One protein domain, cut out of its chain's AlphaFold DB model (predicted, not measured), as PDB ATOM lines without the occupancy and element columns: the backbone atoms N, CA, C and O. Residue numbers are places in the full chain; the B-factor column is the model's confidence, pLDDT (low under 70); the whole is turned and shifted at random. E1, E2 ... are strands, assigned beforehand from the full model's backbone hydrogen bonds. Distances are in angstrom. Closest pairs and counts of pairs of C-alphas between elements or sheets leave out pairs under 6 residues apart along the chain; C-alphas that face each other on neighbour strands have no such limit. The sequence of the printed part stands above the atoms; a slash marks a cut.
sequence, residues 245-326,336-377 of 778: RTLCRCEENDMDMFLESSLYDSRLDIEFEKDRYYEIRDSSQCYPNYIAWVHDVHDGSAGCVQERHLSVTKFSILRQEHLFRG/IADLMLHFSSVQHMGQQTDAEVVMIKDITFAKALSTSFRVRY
ATOM      1  N   ARG A 245      91.090  98.467  28.963       58.22
ATOM      2  CA  ARG A 245      90.554  98.102  27.653       58.22
ATOM      3  C   ARG A 245      89.376  99.013  27.341       58.22
ATOM      4  O   ARG A 245      88.438  99.110  28.136       58.22
ATOM      5  N   THR A 246      89.406  99.662  26.186       59.16
ATOM      6  CA  THR A 246      88.243 100.398  25.689       59.16
ATOM      7  C   THR A 246      87.226  99.375  25.196       59.16
ATOM      8  O   THR A 246      87.474  98.685  24.215       59.16
ATOM      9  N   LEU A 247      86.099  99.224  25.891       57.47
ATOM     10  CA  LEU A 247      84.997  98.369  25.435       57.47
ATOM     11  C   LEU A 247      84.071  99.166  24.498       57.47
ATOM     12  O   LEU A 247      83.804 100.346  24.754       57.47
ATOM     13  N   CYS A 248      83.563  98.523  23.441       51.31
ATOM     14  CA  CYS A 248      82.487  99.068  22.597       51.31
ATOM     15  C   CYS A 248      81.249  99.211  23.489       51.31
ATOM     16  O   CYS A 248      80.774  98.221  24.038       51.31
ATOM     17  N   ARG A 249      80.719 100.427  23.667       50.38
ATOM     18  CA  ARG A 249      79.452 100.665  24.399       50.38
ATOM     19  C   ARG A 249      78.230 100.548  23.485       50.38
ATOM     20  O   ARG A 249      77.262 101.286  23.620       50.38
ATOM     21  N   CYS A 250      78.346  99.678  22.506       50.22
ATOM     22  CA  CYS A 250      77.393  99.467  21.440       50.22
ATOM     23  C   CYS A 250      76.298  98.574  22.041       50.22
ATOM     24  O   CYS A 250      76.625  97.495  22.533       50.22
ATOM     25  N   GLU A 251      75.046  99.042  22.138       43.84
ATOM     26  CA  GLU A 251      73.960  98.211  22.680       43.84
ATOM     27  C   GLU A 251      73.842  96.933  21.833       43.84
ATOM     28  O   GLU A 251      73.989  96.990  20.613       43.84
ATOM     29  N   GLU A 252      73.576  95.777  22.454       46.62
ATOM     30  CA  GLU A 252      73.505  94.471  21.766       46.62
ATOM     31  C   GLU A 252      72.530  94.458  20.568       46.62
ATOM     32  O   GLU A 252      72.650  93.610  19.687       46.62
ATOM     33  N   ASN A 253      71.610  95.428  20.493       42.19
ATOM     34  CA  ASN A 253      70.643  95.595  19.408       42.19
ATOM     35  C   ASN A 253      71.157  96.389  18.185       42.19
ATOM     36  O   ASN A 253      70.495  96.358  17.150       42.19
ATOM     37  N   ASP A 254      72.306  97.072  18.268       44.91
ATOM     38  CA  ASP A 254      72.888  97.868  17.165       44.91
ATOM     39  C   ASP A 254      73.993  97.124  16.385       44.91
ATOM     40  O   ASP A 254      74.476  97.611  15.362       44.91
ATOM     41  N   MET A 255      74.377  95.917  16.820       45.22
ATOM     42  CA  MET A 255      75.445  95.110  16.199       45.22
ATOM     43  C   MET A 255      75.088  94.552  14.807       45.22
ATOM     44  O   MET A 255      75.973  94.083  14.093       45.22
ATOM     45  N   ASP A 256      73.818  94.637  14.397       43.06
ATOM     46  CA  ASP A 256      73.327  94.169  13.091       43.06
ATOM     47  C   ASP A 256      73.341  95.255  11.994       43.06
ATOM     48  O   ASP A 256      73.031  94.972  10.832       43.06
ATOM     49  N   MET A 257      73.705  96.505  12.309       46.25
ATOM     50  CA  MET A 257      73.674  97.609  11.343       46.25
ATOM     51  C   MET A 257      75.076  98.114  10.973       46.25
ATOM     52  O   MET A 257      75.641  98.987  11.626       46.25
ATOM     53  N   PHE A 258      75.550  97.623   9.821       50.59
ATOM     54  CA  PHE A 258      76.754  98.026   9.070       50.59
ATOM     55  C   PHE A 258      78.086  97.449   9.572       50.59
ATOM     56  O   PHE A 258      78.963  98.159  10.057       50.59
ATOM     57  N   LEU A 259      78.246  96.141   9.365       53.28
ATOM     58  CA  LEU A 259      79.541  95.461   9.353       53.28
ATOM     59  C   LEU A 259      80.170  95.640   7.963       53.28
ATOM     60  O   LEU A 259      79.704  95.032   6.995       53.28
ATOM     61  N   GLU A 260      81.195  96.483   7.839       60.66
ATOM     62  CA  GLU A 260      82.012  96.510   6.623       60.66
ATOM     63  C   GLU A 260      83.068  95.399   6.701       60.66
ATOM     64  O   GLU A 260      83.720  95.207   7.725       60.66
ATOM     65  N   SER A 261      83.255  94.635   5.618       67.50
ATOM     66  CA  SER A 261      84.300  93.599   5.566       67.50
ATOM     67  C   SER A 261      85.710  94.189   5.587       67.50
ATOM     68  O   SER A 261      86.668  93.501   5.951       67.50
ATOM     69  N   SER A 262      85.825  95.446   5.160       81.62
ATOM     70  CA  SER A 262      87.056  96.208   5.165       81.62
ATOM     71  C   SER A 262      86.800  97.715   5.193       81.62
ATOM     72  O   SER A 262      85.764  98.174   4.726       81.62
ATOM     73  N   LEU A 263      87.756  98.483   5.718       86.38
ATOM     74  CA  LEU A 263      87.730  99.947   5.744       86.38
ATOM     75  C   LEU A 263      89.100 100.499   5.362       86.38
ATOM     76  O   LEU A 263      90.120 100.166   5.970       86.38
ATOM     77  N   TYR A 264      89.112 101.375   4.362       88.62
ATOM     78  CA  TYR A 264      90.328 102.023   3.887       88.62
ATOM     79  C   TYR A 264      90.602 103.330   4.642       88.62
ATOM     80  O   TYR A 264      89.773 104.247   4.642       88.62
ATOM     81  N   ASP A 265      91.789 103.444   5.244       88.75
ATOM     82  CA  ASP A 265      92.283 104.684   5.845       88.75
ATOM     83  C   ASP A 265      93.341 105.329   4.945       88.75
ATOM     84  O   ASP A 265      94.449 104.821   4.760       88.75
ATOM     85  N   SER A 266      93.008 106.499   4.402       88.50
ATOM     86  CA  SER A 266      93.874 107.226   3.472       88.50
ATOM     87  C   SER A 266      95.105 107.862   4.119       88.50
ATOM     88  O   SER A 266      96.035 108.217   3.399       88.50
ATOM     89  N   ARG A 267      95.137 108.038   5.448       93.12
ATOM     90  CA  ARG A 267      96.304 108.601   6.150       93.12
ATOM     91  C   ARG A 267      97.400 107.555   6.302       93.12
ATOM     92  O   ARG A 267      98.577 107.903   6.284       93.12
ATOM     93  N   LEU A 268      96.994 106.304   6.501       90.88
ATOM     94  CA  LEU A 268      97.881 105.161   6.695       90.88
ATOM     95  C   LEU A 268      98.156 104.388   5.398       90.88
ATOM     96  O   LEU A 268      99.059 103.557   5.400       90.88
ATOM     97  N   ASP A 269      97.406 104.668   4.324       91.00
ATOM     98  CA  ASP A 269      97.455 103.934   3.047       91.00
ATOM     99  C   ASP A 269      97.269 102.422   3.263       91.00
ATOM    100  O   ASP A 269      98.031 101.583   2.781       91.00
ATOM    101  N   ILE A 270      96.270 102.075   4.082       92.88
ATOM    102  CA  ILE A 270      95.986 100.695   4.471       92.88
ATOM    103  C   ILE A 270      94.489 100.410   4.438       92.88
ATOM    104  O   ILE A 270      93.662 101.240   4.816       92.88
ATOM    105  N   GLU A 271      94.153  99.197   4.015       93.00
ATOM    106  CA  GLU A 271      92.819  98.629   4.140       93.00
ATOM    107  C   GLU A 271      92.798  97.678   5.343       93.00
ATOM    108  O   GLU A 271      93.518  96.671   5.385       93.00
ATOM    109  N   PHE A 272      92.024  98.038   6.365       92.75
ATOM    110  CA  PHE A 272      91.761  97.165   7.502       92.75
ATOM    111  C   PHE A 272      90.681  96.169   7.106       92.75
ATOM    112  O   PHE A 272      89.590  96.580   6.749       92.75
ATOM    113  N   GLU A 273      90.983  94.880   7.171       91.38
ATOM    114  CA  GLU A 273      90.098  93.766   6.843       91.38
ATOM    115  C   GLU A 273      89.730  93.014   8.125       91.38
ATOM    116  O   GLU A 273      90.541  92.883   9.051       91.38
ATOM    117  N   LYS A 274      88.521  92.456   8.148       89.75
ATOM    118  CA  LYS A 274      88.103  91.485   9.160       89.75
ATOM    119  C   LYS A 274      88.943  90.196   9.100       89.75
ATOM    120  O   LYS A 274      89.421  89.797   8.039       89.75
ATOM    121  N   ASP A 275      89.101  89.538  10.250       88.88
ATOM    122  CA  ASP A 275      89.792  88.253  10.436       88.88
ATOM    123  C   ASP A 275      91.260  88.266   9.979       88.88
ATOM    124  O   ASP A 275      91.795  87.306   9.407       88.88
ATOM    125  N   ARG A 276      91.935  89.388  10.232       90.44
ATOM    126  CA  ARG A 276      93.319  89.632   9.823       90.44
ATOM    127  C   ARG A 276      94.167  90.147  10.972       90.44
ATOM    128  O   ARG A 276      93.703  90.856  11.863       90.44
ATOM    129  N   TYR A 277      95.447  89.789  10.914       90.44
ATOM    130  CA  TYR A 277      96.454  90.307  11.827       90.44
ATOM    131  C   TYR A 277      97.098  91.571  11.269       90.44
ATOM    132  O   TYR A 277      97.552  91.595  10.123       90.44
ATOM    133  N   TYR A 278      97.222  92.578  12.123       91.38
ATOM    134  CA  TYR A 278      97.938  93.814  11.842       91.38
ATOM    135  C   TYR A 278      98.985  94.063  12.922       91.38
ATOM    136  O   TYR A 278      98.730  93.847  14.104       91.38
ATOM    137  N   GLU A 279     100.160  94.539  12.527       90.12
ATOM    138  CA  GLU A 279     101.059  95.245  13.435       90.12
ATOM    139  C   GLU A 279     100.590  96.699  13.510       90.12
ATOM    140  O   GLU A 279     100.505  97.362  12.478       90.12
ATOM    141  N   ILE A 280     100.260  97.182  14.705       88.06
ATOM    142  CA  ILE A 280      99.666  98.498  14.951       88.06
ATOM    143  C   ILE A 280     100.523  99.282  15.952       88.06
ATOM    144  O   ILE A 280     101.049  98.734  16.923       88.06
ATOM    145  N   ARG A 281     100.629 100.591  15.723       86.19
ATOM    146  CA  ARG A 281     101.066 101.597  16.695       86.19
ATOM    147  C   ARG A 281     100.018 102.695  16.758       86.19
ATOM    148  O   ARG A 281      99.630 103.227  15.718       86.19
ATOM    149  N   ASP A 282      99.611 103.080  17.958       81.88
ATOM    150  CA  ASP A 282      98.635 104.147  18.180       81.88
ATOM    151  C   ASP A 282      99.215 105.314  19.002       81.88
ATOM    152  O   ASP A 282     100.365 105.294  19.445       81.88
ATOM    153  N   SER A 283      98.424 106.374  19.137       74.69
ATOM    154  CA  SER A 283      98.759 107.622  19.821       74.69
ATOM    155  C   SER A 283      98.758 107.501  21.347       74.69
ATOM    156  O   SER A 283      99.161 108.453  22.017       74.69
ATOM    157  N   SER A 284      98.365 106.348  21.910       64.62
ATOM    158  CA  SER A 284      98.257 106.152  23.364       64.62
ATOM    159  C   SER A 284      99.602 106.220  24.088       64.62
ATOM    160  O   SER A 284      99.627 106.332  25.310       64.62
ATOM    161  N   GLN A 285     100.722 106.121  23.358       54.03
ATOM    162  CA  GLN A 285     102.095 106.027  23.884       54.03
ATOM    163  C   GLN A 285     102.332 104.842  24.842       54.03
ATOM    164  O   GLN A 285     103.448 104.669  25.324       54.03
ATOM    165  N   CYS A 286     101.320 104.002  25.089       50.75
ATOM    166  CA  CYS A 286     101.390 102.891  26.037       50.75
ATOM    167  C   CYS A 286     102.143 101.683  25.461       50.75
ATOM    168  O   CYS A 286     102.682 100.880  26.217       50.75
ATOM    169  N   TYR A 287     102.203 101.549  24.130       55.06
ATOM    170  CA  TYR A 287     102.863 100.431  23.455       55.06
ATOM    171  C   TYR A 287     103.653 100.922  22.234       55.06
ATOM    172  O   TYR A 287     103.080 101.614  21.393       55.06
ATOM    173  N   PRO A 288     104.945 100.556  22.084       58.56
ATOM    174  CA  PRO A 288     105.736 100.963  20.929       58.56
ATOM    175  C   PRO A 288     105.196 100.372  19.621       58.56
ATOM    176  O   PRO A 288     105.069 101.127  18.668       58.56
ATOM    177  N   ASN A 289     104.854  99.075  19.584       75.19
ATOM    178  CA  ASN A 289     104.096  98.367  18.536       75.19
ATOM    179  C   ASN A 289     103.361  97.174  19.192       75.19
ATOM    180  O   ASN A 289     103.875  96.582  20.143       75.19
ATOM    181  N   TYR A 290     102.202  96.769  18.677       78.69
ATOM    182  CA  TYR A 290     101.504  95.541  19.080       78.69
ATOM    183  C   TYR A 290     100.903  94.817  17.877       78.69
ATOM    184  O   TYR A 290     100.730  95.396  16.809       78.69
ATOM    185  N   ILE A 291     100.587  93.538  18.048       84.94
ATOM    186  CA  ILE A 291      99.841  92.756  17.067       84.94
ATOM    187  C   ILE A 291      98.360  92.779  17.445       84.94
ATOM    188  O   ILE A 291      98.005  92.572  18.601       84.94
ATOM    189  N   ALA A 292      97.489  93.021  16.479       88.81
ATOM    190  CA  ALA A 292      96.046  93.029  16.653       88.81
ATOM    191  C   ALA A 292      95.410  92.020  15.699       88.81
ATOM    192  O   ALA A 292      95.646  92.076  14.494       88.81
ATOM    193  N   TRP A 293      94.610  91.103  16.235       90.44
ATOM    194  CA  TRP A 293      93.641  90.340  15.457       90.44
ATOM    195  C   TRP A 293      92.363  91.161  15.342       90.44
ATOM    196  O   TRP A 293      91.737  91.440  16.364       90.44
ATOM    197  N   VAL A 294      91.985  91.550  14.132       91.44
ATOM    198  CA  VAL A 294      90.781  92.345  13.880       91.44
ATOM    199  C   VAL A 294      89.581  91.409  13.773       91.44
ATOM    200  O   VAL A 294      89.453  90.677  12.797       91.44
ATOM    201  N   HIS A 295      88.707  91.427  14.780       87.75
ATOM    202  CA  HIS A 295      87.412  90.738  14.732       87.75
ATOM    203  C   HIS A 295      86.414  91.492  13.866       87.75
ATOM    204  O   HIS A 295      85.593  90.864  13.203       87.75
ATOM    205  N   ASP A 296      86.464  92.826  13.895       87.00
ATOM    206  CA  ASP A 296      85.547  93.655  13.121       87.00
ATOM    207  C   ASP A 296      86.044  95.074  12.848       87.00
ATOM    208  O   ASP A 296      86.933  95.586  13.539       87.00
ATOM    209  N   VAL A 297      85.433  95.699  11.841       86.56
ATOM    210  CA  VAL A 297      85.764  97.037  11.348       86.56
ATOM    211  C   VAL A 297      84.494  97.882  11.267       86.56
ATOM    212  O   VAL A 297      83.500  97.481  10.665       86.56
ATOM    213  N   HIS A 298      84.528  99.070  11.872       83.31
ATOM    214  CA  HIS A 298      83.355  99.928  12.019       83.31
ATOM    215  C   HIS A 298      83.607 101.313  11.408       83.31
ATOM    216  O   HIS A 298      84.521 102.025  11.831       83.31
ATOM    217  N   ASP A 299      82.754 101.735  10.463       75.19
ATOM    218  CA  ASP A 299      82.849 103.050   9.796       75.19
ATOM    219  C   ASP A 299      82.216 104.210  10.611       75.19
ATOM    220  O   ASP A 299      82.290 105.375  10.230       75.19
ATOM    221  N   GLY A 300      81.637 103.910  11.781       65.88
ATOM    222  CA  GLY A 300      80.976 104.888  12.654       65.88
ATOM    223  C   GLY A 300      79.617 105.336  12.100       65.88
ATOM    224  O   GLY A 300      79.521 106.302  11.349       65.88
ATOM    225  N   SER A 301      78.542 104.639  12.482       56.56
ATOM    226  CA  SER A 301      77.162 104.983  12.108       56.56
ATOM    227  C   SER A 301      76.416 105.693  13.252       56.56
ATOM    228  O   SER A 301      76.872 105.716  14.393       56.56
ATOM    229  N   ALA A 302      75.249 106.277  12.951       47.16
ATOM    230  CA  ALA A 302      74.479 107.172  13.830       47.16
ATOM    231  C   ALA A 302      73.951 106.568  15.160       47.16
ATOM    232  O   ALA A 302      73.337 107.304  15.932       47.16
ATOM    233  N   GLY A 303      74.174 105.275  15.429       48.22
ATOM    234  CA  GLY A 303      73.863 104.604  16.705       48.22
ATOM    235  C   GLY A 303      75.094 104.261  17.556       48.22
ATOM    236  O   GLY A 303      74.979 104.011  18.752       48.22
ATOM    237  N   CYS A 304      76.304 104.315  16.987       48.69
ATOM    238  CA  CYS A 304      77.530 104.057  17.732       48.69
ATOM    239  C   CYS A 304      78.048 105.359  18.359       48.69
ATOM    240  O   CYS A 304      78.322 106.336  17.667       48.69
ATOM    241  N   VAL A 305      78.234 105.373  19.682       50.38
ATOM    242  CA  VAL A 305      78.785 106.526  20.429       50.38
ATOM    243  C   VAL A 305      80.251 106.825  20.036       50.38
ATOM    244  O   VAL A 305      80.817 107.838  20.448       50.38
ATOM    245  N   GLN A 306      80.885 105.955  19.243       56.75
ATOM    246  CA  GLN A 306      82.295 106.015  18.864       56.75
ATOM    247  C   GLN A 306      82.453 106.212  17.340       56.75
ATOM    248  O   GLN A 306      81.738 105.611  16.543       56.75
ATOM    249  N   GLU A 307      83.399 107.073  16.940       73.19
ATOM    250  CA  GLU A 307      83.848 107.271  15.545       73.19
ATOM    251  C   GLU A 307      84.427 105.971  14.916       73.19
ATOM    252  O   GLU A 307      84.418 104.912  15.539       73.19
ATOM    253  N   ARG A 308      84.971 106.042  13.688       84.25
ATOM    254  CA  ARG A 308      85.642 104.928  12.979       84.25
ATOM    255  C   ARG A 308      86.625 104.148  13.867       84.25
ATOM    256  O   ARG A 308      87.592 104.732  14.375       84.25
ATOM    257  N   HIS A 309      86.425 102.839  14.020       85.00
ATOM    258  CA  HIS A 309      87.205 102.009  14.946       85.00
ATOM    259  C   HIS A 309      87.310 100.531  14.532       85.00
ATOM    260  O   HIS A 309      86.572 100.044  13.678       85.00
ATOM    261  N   LEU A 310      88.247  99.823  15.164       88.38
ATOM    262  CA  LEU A 310      88.470  98.384  15.037       88.38
ATOM    263  C   LEU A 310      88.087  97.681  16.339       88.38
ATOM    264  O   LEU A 310      88.462  98.146  17.416       88.38
ATOM    265  N   SER A 311      87.433  96.529  16.234       87.19
ATOM    266  CA  SER A 311      87.240  95.589  17.341       87.19
ATOM    267  C   SER A 311      88.329  94.521  17.273       87.19
ATOM    268  O   SER A 311      88.358  93.731  16.330       87.19
ATOM    269  N   VAL A 312      89.253  94.492  18.240       87.19
ATOM    270  CA  VAL A 312      90.479  93.682  18.147       87.19
ATOM    271  C   VAL A 312      90.766  92.816  19.373       87.19
ATOM    272  O   VAL A 312      90.509  93.190  20.516       87.19
ATOM    273  N   THR A 313      91.399  91.665  19.153       85.19
ATOM    274  CA  THR A 313      92.200  90.998  20.184       85.19
ATOM    275  C   THR A 313      93.644  91.466  20.071       85.19
ATOM    276  O   THR A 313      94.281  91.307  19.030       85.19
ATOM    277  N   LYS A 314      94.169  92.029  21.158       81.00
ATOM    278  CA  LYS A 314      95.497  92.640  21.207       81.00
ATOM    279  C   LYS A 314      96.545  91.676  21.759       81.00
ATOM    280  O   LYS A 314      96.303  90.945  22.718       81.00
ATOM    281  N   PHE A 315      97.736  91.724  21.177       75.75
ATOM    282  CA  PHE A 315      98.886  90.906  21.530       75.75
ATOM    283  C   PHE A 315     100.157  91.765  21.595       75.75
ATOM    284  O   PHE A 315     100.513  92.434  20.627       75.75
ATOM    285  N   SER A 316     100.891  91.717  22.705       69.88
ATOM    286  CA  SER A 316     102.224  92.329  22.805       69.88
ATOM    287  C   SER A 316     103.315  91.322  22.455       69.88
ATOM    288  O   SER A 316     103.181  90.130  22.718       69.88
ATOM    289  N   ILE A 317     104.417  91.786  21.872       64.19
ATOM    290  CA  ILE A 317     105.545  90.922  21.501       64.19
ATOM    291  C   ILE A 317     106.398  90.643  22.745       64.19
ATOM    292  O   ILE A 317     106.907  91.580  23.351       64.19
ATOM    293  N   LEU A 318     106.583  89.364  23.107       53.34
ATOM    294  CA  LEU A 318     107.291  88.945  24.334       53.34
ATOM    295  C   LEU A 318     108.768  89.382  24.383       53.34
ATOM    296  O   LEU A 318     109.313  89.540  25.467       53.34
ATOM    297  N   ARG A 319     109.414  89.565  23.222       49.28
ATOM    298  CA  ARG A 319     110.854  89.862  23.081       49.28
ATOM    299  C   ARG A 319     111.186  91.255  22.554       49.28
ATOM    300  O   ARG A 319     112.338  91.489  22.194       49.28
ATOM    301  N   GLN A 320     110.224  92.175  22.468       46.53
ATOM    302  CA  GLN A 320     110.642  93.565  22.320       46.53
ATOM    303  C   GLN A 320     111.335  93.937  23.624       46.53
ATOM    304  O   GLN A 320     110.687  94.091  24.660       46.53
ATOM    305  N   GLU A 321     112.670  93.994  23.569       41.41
ATOM    306  CA  GLU A 321     113.449  94.717  24.555       41.41
ATOM    307  C   GLU A 321     112.700  96.023  24.805       41.41
ATOM    308  O   GLU A 321     112.277  96.709  23.871       41.41
ATOM    309  N   HIS A 322     112.494  96.317  26.083       43.09
ATOM    310  CA  HIS A 322     111.868  97.542  26.535       43.09
ATOM    311  C   HIS A 322     110.346  97.607  26.288       43.09
ATOM    312  O   HIS A 322     109.858  98.294  25.390       43.09
ATOM    313  N   LEU A 323     109.575  97.116  27.265       39.75
ATOM    314  CA  LEU A 323     108.244  97.674  27.557       39.75
ATOM    315  C   LEU A 323     108.269  99.224  27.706       39.75
ATOM    316  O   LEU A 323     107.199  99.815  27.744       39.75
ATOM    317  N   PHE A 324     109.447  99.895  27.725       47.09
ATOM    318  CA  PHE A 324     109.593 101.354  27.871       47.09
ATOM    319  C   PHE A 324     110.726 102.096  27.101       47.09
ATOM    320  O   PHE A 324     111.064 103.197  27.528       47.09
ATOM    321  N   ARG A 325     111.307 101.607  25.981       33.84
ATOM    322  CA  ARG A 325     112.102 102.426  25.005       33.84
ATOM    323  C   ARG A 325     112.756 101.618  23.868       33.84
ATOM    324  O   ARG A 325     113.783 101.012  24.089       33.84
ATOM    325  N   GLY A 326     112.320 101.797  22.619       30.47
ATOM    326  CA  GLY A 326     113.184 101.590  21.440       30.47
ATOM    327  C   GLY A 326     112.974 100.280  20.674       30.47
ATOM    328  O   GLY A 326     112.914  99.200  21.237       30.47
ATOM    329  N   ILE A 336     105.707  82.040  13.308       47.06
ATOM    330  CA  ILE A 336     105.183  81.944  14.670       47.06
ATOM    331  C   ILE A 336     105.935  82.932  15.567       47.06
ATOM    332  O   ILE A 336     107.149  82.818  15.730       47.06
ATOM    333  N   ALA A 337     105.204  83.862  16.181       55.06
ATOM    334  CA  ALA A 337     105.715  84.729  17.238       55.06
ATOM    335  C   ALA A 337     105.151  84.284  18.594       55.06
ATOM    336  O   ALA A 337     103.947  84.033  18.699       55.06
ATOM    337  N   ASP A 338     106.008  84.212  19.618       57.84
ATOM    338  CA  ASP A 338     105.563  84.125  21.008       57.84
ATOM    339  C   ASP A 338     105.040  85.510  21.409       57.84
ATOM    340  O   ASP A 338     105.803  86.477  21.508       57.84
ATOM    341  N   LEU A 339     103.725  85.619  21.615       63.91
ATOM    342  CA  LEU A 339     103.064  86.870  21.993       63.91
ATOM    343  C   LEU A 339     102.338  86.759  23.346       63.91
ATOM    344  O   LEU A 339     101.840  85.698  23.726       63.91
ATOM    345  N   MET A 340     102.236  87.884  24.051       62.88
ATOM    346  CA  MET A 340     101.421  88.056  25.251       62.88
ATOM    347  C   MET A 340     100.020  88.519  24.848       62.88
ATOM    348  O   MET A 340      99.864  89.610  24.305       62.88
ATOM    349  N   LEU A 341      99.007  87.691  25.102       65.88
ATOM    350  CA  LEU A 341      97.604  88.005  24.823       65.88
ATOM    351  C   LEU A 341      97.022  88.921  25.911       65.88
ATOM    352  O   LEU A 341      97.132  88.609  27.096       65.88
ATOM    353  N   HIS A 342      96.334  89.985  25.497       68.38
ATOM    354  CA  HIS A 342      95.537  90.850  26.370       68.38
ATOM    355  C   HIS A 342      94.057  90.443  26.308       68.38
ATOM    356  O   HIS A 342      93.502  90.312  25.218       68.38
ATOM    357  N   PHE A 343      93.408  90.262  27.460       61.88
ATOM    358  CA  PHE A 343      91.972  89.948  27.577       61.88
ATOM    359  C   PHE A 343      91.387  90.549  28.867       61.88
ATOM    360  O   PHE A 343      92.129  90.916  29.779       61.88
ATOM    361  N   SER A 344      90.055  90.609  28.978       55.78
ATOM    362  CA  SER A 344      89.342  91.004  30.208       55.78
ATOM    363  C   SER A 344      88.701  89.808  30.909       55.78
ATOM    364  O   SER A 344      88.718  89.711  32.137       55.78
ATOM    365  N   SER A 345      88.194  88.852  30.128       54.81
ATOM    366  CA  SER A 345      87.619  87.608  30.618       54.81
ATOM    367  C   SER A 345      88.356  86.406  30.056       54.81
ATOM    368  O   SER A 345      88.398  86.169  28.857       54.81
ATOM    369  N   VAL A 346      88.851  85.566  30.958       52.50
ATOM    370  CA  VAL A 346      89.514  84.292  30.633       52.50
ATOM    371  C   VAL A 346      88.606  83.339  29.872       52.50
ATOM    372  O   VAL A 346      89.061  82.581  29.028       52.50
ATOM    373  N   GLN A 347      87.309  83.387  30.171       55.22
ATOM    374  CA  GLN A 347      86.312  82.517  29.549       55.22
ATOM    375  C   GLN A 347      86.066  82.892  28.084       55.22
ATOM    376  O   GLN A 347      85.693  82.031  27.293       55.22
ATOM    377  N   HIS A 348      86.315  84.154  27.734       62.69
ATOM    378  CA  HIS A 348      86.075  84.713  26.408       62.69
ATOM    379  C   HIS A 348      87.364  85.197  25.732       62.69
ATOM    380  O   HIS A 348      87.299  85.864  24.706       62.69
ATOM    381  N   MET A 349      88.541  84.874  26.281       65.44
ATOM    382  CA  MET A 349      89.811  85.407  25.789       65.44
ATOM    383  C   MET A 349      90.027  85.053  24.313       65.44
ATOM    384  O   MET A 349      89.850  83.906  23.898       65.44
ATOM    385  N   GLY A 350      90.400  86.051  23.514       69.75
ATOM    386  CA  GLY A 350      90.575  85.893  22.068       69.75
ATOM    387  C   GLY A 350      89.276  85.787  21.260       69.75
ATOM    388  O   GLY A 350      89.352  85.603  20.048       69.75
ATOM    389  N   GLN A 351      88.102  85.903  21.888       79.06
ATOM    390  CA  GLN A 351      86.802  85.969  21.210       79.06
ATOM    391  C   GLN A 351      86.376  87.428  20.998       79.06
ATOM    392  O   GLN A 351      86.801  88.321  21.730       79.06
ATOM    393  N   GLN A 352      85.484  87.663  20.030       77.44
ATOM    394  CA  GLN A 352      84.945  88.996  19.731       77.44
ATOM    395  C   GLN A 352      84.219  89.628  20.932       77.44
ATOM    396  O   GLN A 352      84.300  90.834  21.133       77.44
ATOM    397  N   THR A 353      83.569  88.820  21.775       74.31
ATOM    398  CA  THR A 353      82.888  89.283  23.000       74.31
ATOM    399  C   THR A 353      83.844  89.816  24.070       74.31
ATOM    400  O   THR A 353      83.414  90.451  25.025       74.31
ATOM    401  N   ASP A 354      85.139  89.549  23.924       71.62
ATOM    402  CA  ASP A 354      86.211  90.092  24.748       71.62
ATOM    403  C   ASP A 354      87.131  90.984  23.900       71.62
ATOM    404  O   ASP A 354      88.304  91.120  24.218       71.62
ATOM    405  N   ALA A 355      86.663  91.555  22.786       77.94
ATOM    406  CA  ALA A 355      87.466  92.455  21.964       77.94
ATOM    407  C   ALA A 355      87.655  93.831  22.632       77.94
ATOM    408  O   ALA A 355      86.816  94.310  23.394       77.94
ATOM    409  N   GLU A 356      88.784  94.467  22.337       81.12
ATOM    410  CA  GLU A 356      89.086  95.855  22.683       81.12
ATOM    411  C   GLU A 356      88.870  96.749  21.464       81.12
ATOM    412  O   GLU A 356      89.122  96.333  20.335       81.12
ATOM    413  N   VAL A 357      88.431  97.981  21.694       83.31
ATOM    414  CA  VAL A 357      88.225  98.977  20.648       83.31
ATOM    415  C   VAL A 357      89.485  99.812  20.451       83.31
ATOM    416  O   VAL A 357      89.984 100.438  21.387       83.31
ATOM    417  N   VAL A 358      89.958  99.870  19.207       84.38
ATOM    418  CA  VAL A 358      91.045 100.754  18.770       84.38
ATOM    419  C   VAL A 358      90.487 101.755  17.768       84.38
ATOM    420  O   VAL A 358      90.046 101.386  16.681       84.38
ATOM    421  N   MET A 359      90.511 103.039  18.119       86.06
ATOM    422  CA  MET A 359      90.037 104.102  17.233       86.06
ATOM    423  C   MET A 359      91.008 104.276  16.062       86.06
ATOM    424  O   MET A 359      92.202 104.489  16.267       86.06
ATOM    425  N   ILE A 360      90.507 104.258  14.825       88.62
ATOM    426  CA  ILE A 360      91.371 104.326  13.632       88.62
ATOM    427  C   ILE A 360      92.120 105.662  13.562       88.62
ATOM    428  O   ILE A 360      93.289 105.707  13.180       88.62
ATOM    429  N   LYS A 361      91.497 106.756  14.021       86.50
ATOM    430  CA  LYS A 361      92.142 108.078  14.096       86.50
ATOM    431  C   LYS A 361      93.404 108.099  14.963       86.50
ATOM    432  O   LYS A 361      94.309 108.892  14.684       86.50
ATOM    433  N   ASP A 362      93.461 107.233  15.973       87.44
ATOM    434  CA  ASP A 362      94.554 107.152  16.935       87.44
ATOM    435  C   ASP A 362      95.691 106.269  16.418       87.44
ATOM    436  O   ASP A 362      96.816 106.383  16.893       87.44
ATOM    437  N   ILE A 363      95.450 105.448  15.392       90.19
ATOM    438  CA  ILE A 363      96.489 104.644  14.753       90.19
ATOM    439  C   ILE A 363      97.449 105.564  13.988       90.19
ATOM    440  O   ILE A 363      97.053 106.338  13.116       90.19
ATOM    441  N   THR A 364      98.736 105.466  14.320       89.62
ATOM    442  CA  THR A 364      99.835 106.234  13.708       89.62
ATOM    443  C   THR A 364     100.666 105.400  12.737       89.62
ATOM    444  O   THR A 364     101.331 105.954  11.864       89.62
ATOM    445  N   PHE A 365     100.632 104.074  12.870       89.94
ATOM    446  CA  PHE A 365     101.238 103.126  11.940       89.94
ATOM    447  C   PHE A 365     100.446 101.820  11.962       89.94
ATOM    448  O   PHE A 365     100.069 101.340  13.031       89.94
ATOM    449  N   ALA A 366     100.234 101.231  10.789       91.75
ATOM    450  CA  ALA A 366      99.679  99.897  10.656       91.75
ATOM    451  C   ALA A 366     100.356  99.149   9.503       91.75
ATOM    452  O   ALA A 366     100.700  99.742   8.481       91.75
ATOM    453  N   LYS A 367     100.533  97.837   9.661       91.12
ATOM    454  CA  LYS A 367     101.024  96.936   8.615       91.12
ATOM    455  C   LYS A 367     100.251  95.626   8.669       91.12
ATOM    456  O   LYS A 367     100.253  94.953   9.698       91.12
ATOM    457  N   ALA A 368      99.629  95.245   7.556       90.12
ATOM    458  CA  ALA A 368      98.993  93.941   7.428       90.12
ATOM    459  C   ALA A 368     100.053  92.831   7.498       90.12
ATOM    460  O   ALA A 368     101.070  92.877   6.797       90.12
ATOM    461  N   LEU A 369      99.819  91.831   8.342       87.62
ATOM    462  CA  LEU A 369     100.668  90.649   8.418       87.62
ATOM    463  C   LEU A 369     100.242  89.604   7.379       87.62
ATOM    464  O   LEU A 369      99.121  89.605   6.865       87.62
ATOM    465  N   SER A 370     101.168  88.699   7.056       82.81
ATOM    466  CA  SER A 370     100.923  87.609   6.106       82.81
ATOM    467  C   SER A 370      99.713  86.766   6.526       82.81
ATOM    468  O   SER A 370      99.544  86.463   7.703       82.81
ATOM    469  N   THR A 371      98.909  86.298   5.569       80.38
ATOM    470  CA  THR A 371      97.774  85.382   5.828       80.38
ATOM    471  C   THR A 371      98.202  84.049   6.448       80.38
ATOM    472  O   THR A 371      97.399  83.352   7.074       80.38
ATOM    473  N   SER A 372      99.475  83.688   6.283       73.75
ATOM    474  CA  SER A 372     100.105  82.514   6.898       73.75
ATOM    475  C   SER A 372     100.567  82.745   8.339       73.75
ATOM    476  O   SER A 372     100.861  81.774   9.028       73.75
ATOM    477  N   PHE A 373     100.584  83.992   8.822       72.44
ATOM    478  CA  PHE A 373     100.990  84.314  10.187       72.44
ATOM    479  C   PHE A 373     100.085  83.602  11.195       72.44
ATOM    480  O   PHE A 373      98.852  83.619  11.083       72.44
ATOM    481  N   ARG A 374     100.693  82.942  12.179       66.94
ATOM    482  CA  ARG A 374      99.980  82.280  13.272       66.94
ATOM    483  C   ARG A 374     100.565  82.737  14.596       66.94
ATOM    484  O   ARG A 374     101.776  82.756  14.786       66.94
ATOM    485  N   VAL A 375      99.689  83.059  15.538       62.81
ATOM    486  CA  VAL A 375     100.105  83.400  16.897       62.81
ATOM    487  C   VAL A 375     100.149  82.132  17.741       62.81
ATOM    488  O   VAL A 375      99.169  81.389  17.806       62.81
ATOM    489  N   ARG A 376     101.269  81.908  18.435       57.41
ATOM    490  CA  ARG A 376     101.271  81.114  19.666       57.41
ATOM    491  C   ARG A 376     101.328  82.092  20.825       57.41
ATOM    492  O   ARG A 376     102.240  82.904  20.913       57.41
ATOM    493  N   TYR A 377     100.337  82.028  21.700       53.12
ATOM    494  CA  TYR A 377     100.300  82.873  22.882       53.12
ATOM    495  C   TYR A 377     100.279  82.020  24.144       53.12
ATOM    496  O   TYR A 377      99.714  80.923  24.180       53.12
TER     497      TYR A 377
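Overview. This is residues 245 to 326 and 336 to 377 of the 778 residues of an uncharacterized protein of Colletotrichum fructicola (strain Nara gc5) (UniProt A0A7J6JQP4). A strongly twisted sheet, folded where E4 and E5 bend, makes the body, and the small hairpin E1 E2 packs across one face of it as a lopsided sandwich with crossed strands. At one end of E5 the strands E6 and E9 extend the sheet away from the core. The printed part has 124 residues with nine named strands, E1 to E9 in order along the chain, and no named helix; the class is all strand, though under half of the residues, 53, are in named elements. The larger sheet is branched and mixed, with E6 and E9 as its parallel pair. The whole is compact, with a radius of gyration of the C-alphas of 14.2 A and spans of 42 by 36 by 29 A.

Arrangement. E5, residues 309 to 317, bends by 65 degrees at residue 312, and E4, residues 290 to 298, bends by 80 degrees at residue 295. They form an antiparallel hairpin, with N 293 and O 313 2.8 A apart. E3, residues 276 to 282, forms a hairpin with E4, N 278 to O 292 2.9 A; E3, E4 and E5 are a meander, each strand the antiparallel neighbour of the one before. On the other side of E3 from E4 is the edge strand E8, residues 363 to 368, antiparallel, N 279 to O 367 2.9 A. On the other side of E5 from E4 are E7, residues 356 to 359, N 310 to O 358 2.8 A, and E6, residues 336 to 341, N 316 to O 340 2.8 A, both antiparallel to E5. E9, residues 374 to 377, is parallel to E6, N 339 to O 376 3.2 A. E1, residues 262 to 265, and E2, residues 270 to 273, form the second sheet, an antiparallel hairpin, N 263 to O 272 2.8 A. The two sheets are a sandwich, face to face, their strands at 87 degrees; the closest C-alphas of E1 and E4, Ser 262 and Val 297, are 6.4 A apart.

Along the chain. E5 measures 22.4 A from first to last C-alpha, E4 20.0 A, E3 17.6 A, E6 14.0 A and E8 13.2 A; E1, E2, E7 and E9 are shorter. E1 begins at C-alpha 262, (87.056, 96.208, 5.165), and E9 ends at C-alpha 377, (100.300, 82.873, 22.882).

Size, cuts and confidence. The two C-alphas farthest apart, Asn 253 and Glu 321, are 43.1 A apart. Residues 327 to 335 are not printed, and C-alphas 326 and 336 are 22.3 A apart across this cut. The link E6 to E7 is long. Mean pLDDT of the printed part is 70.4, with 59 residues under 70, among them 245 to 261 and 336 to 350.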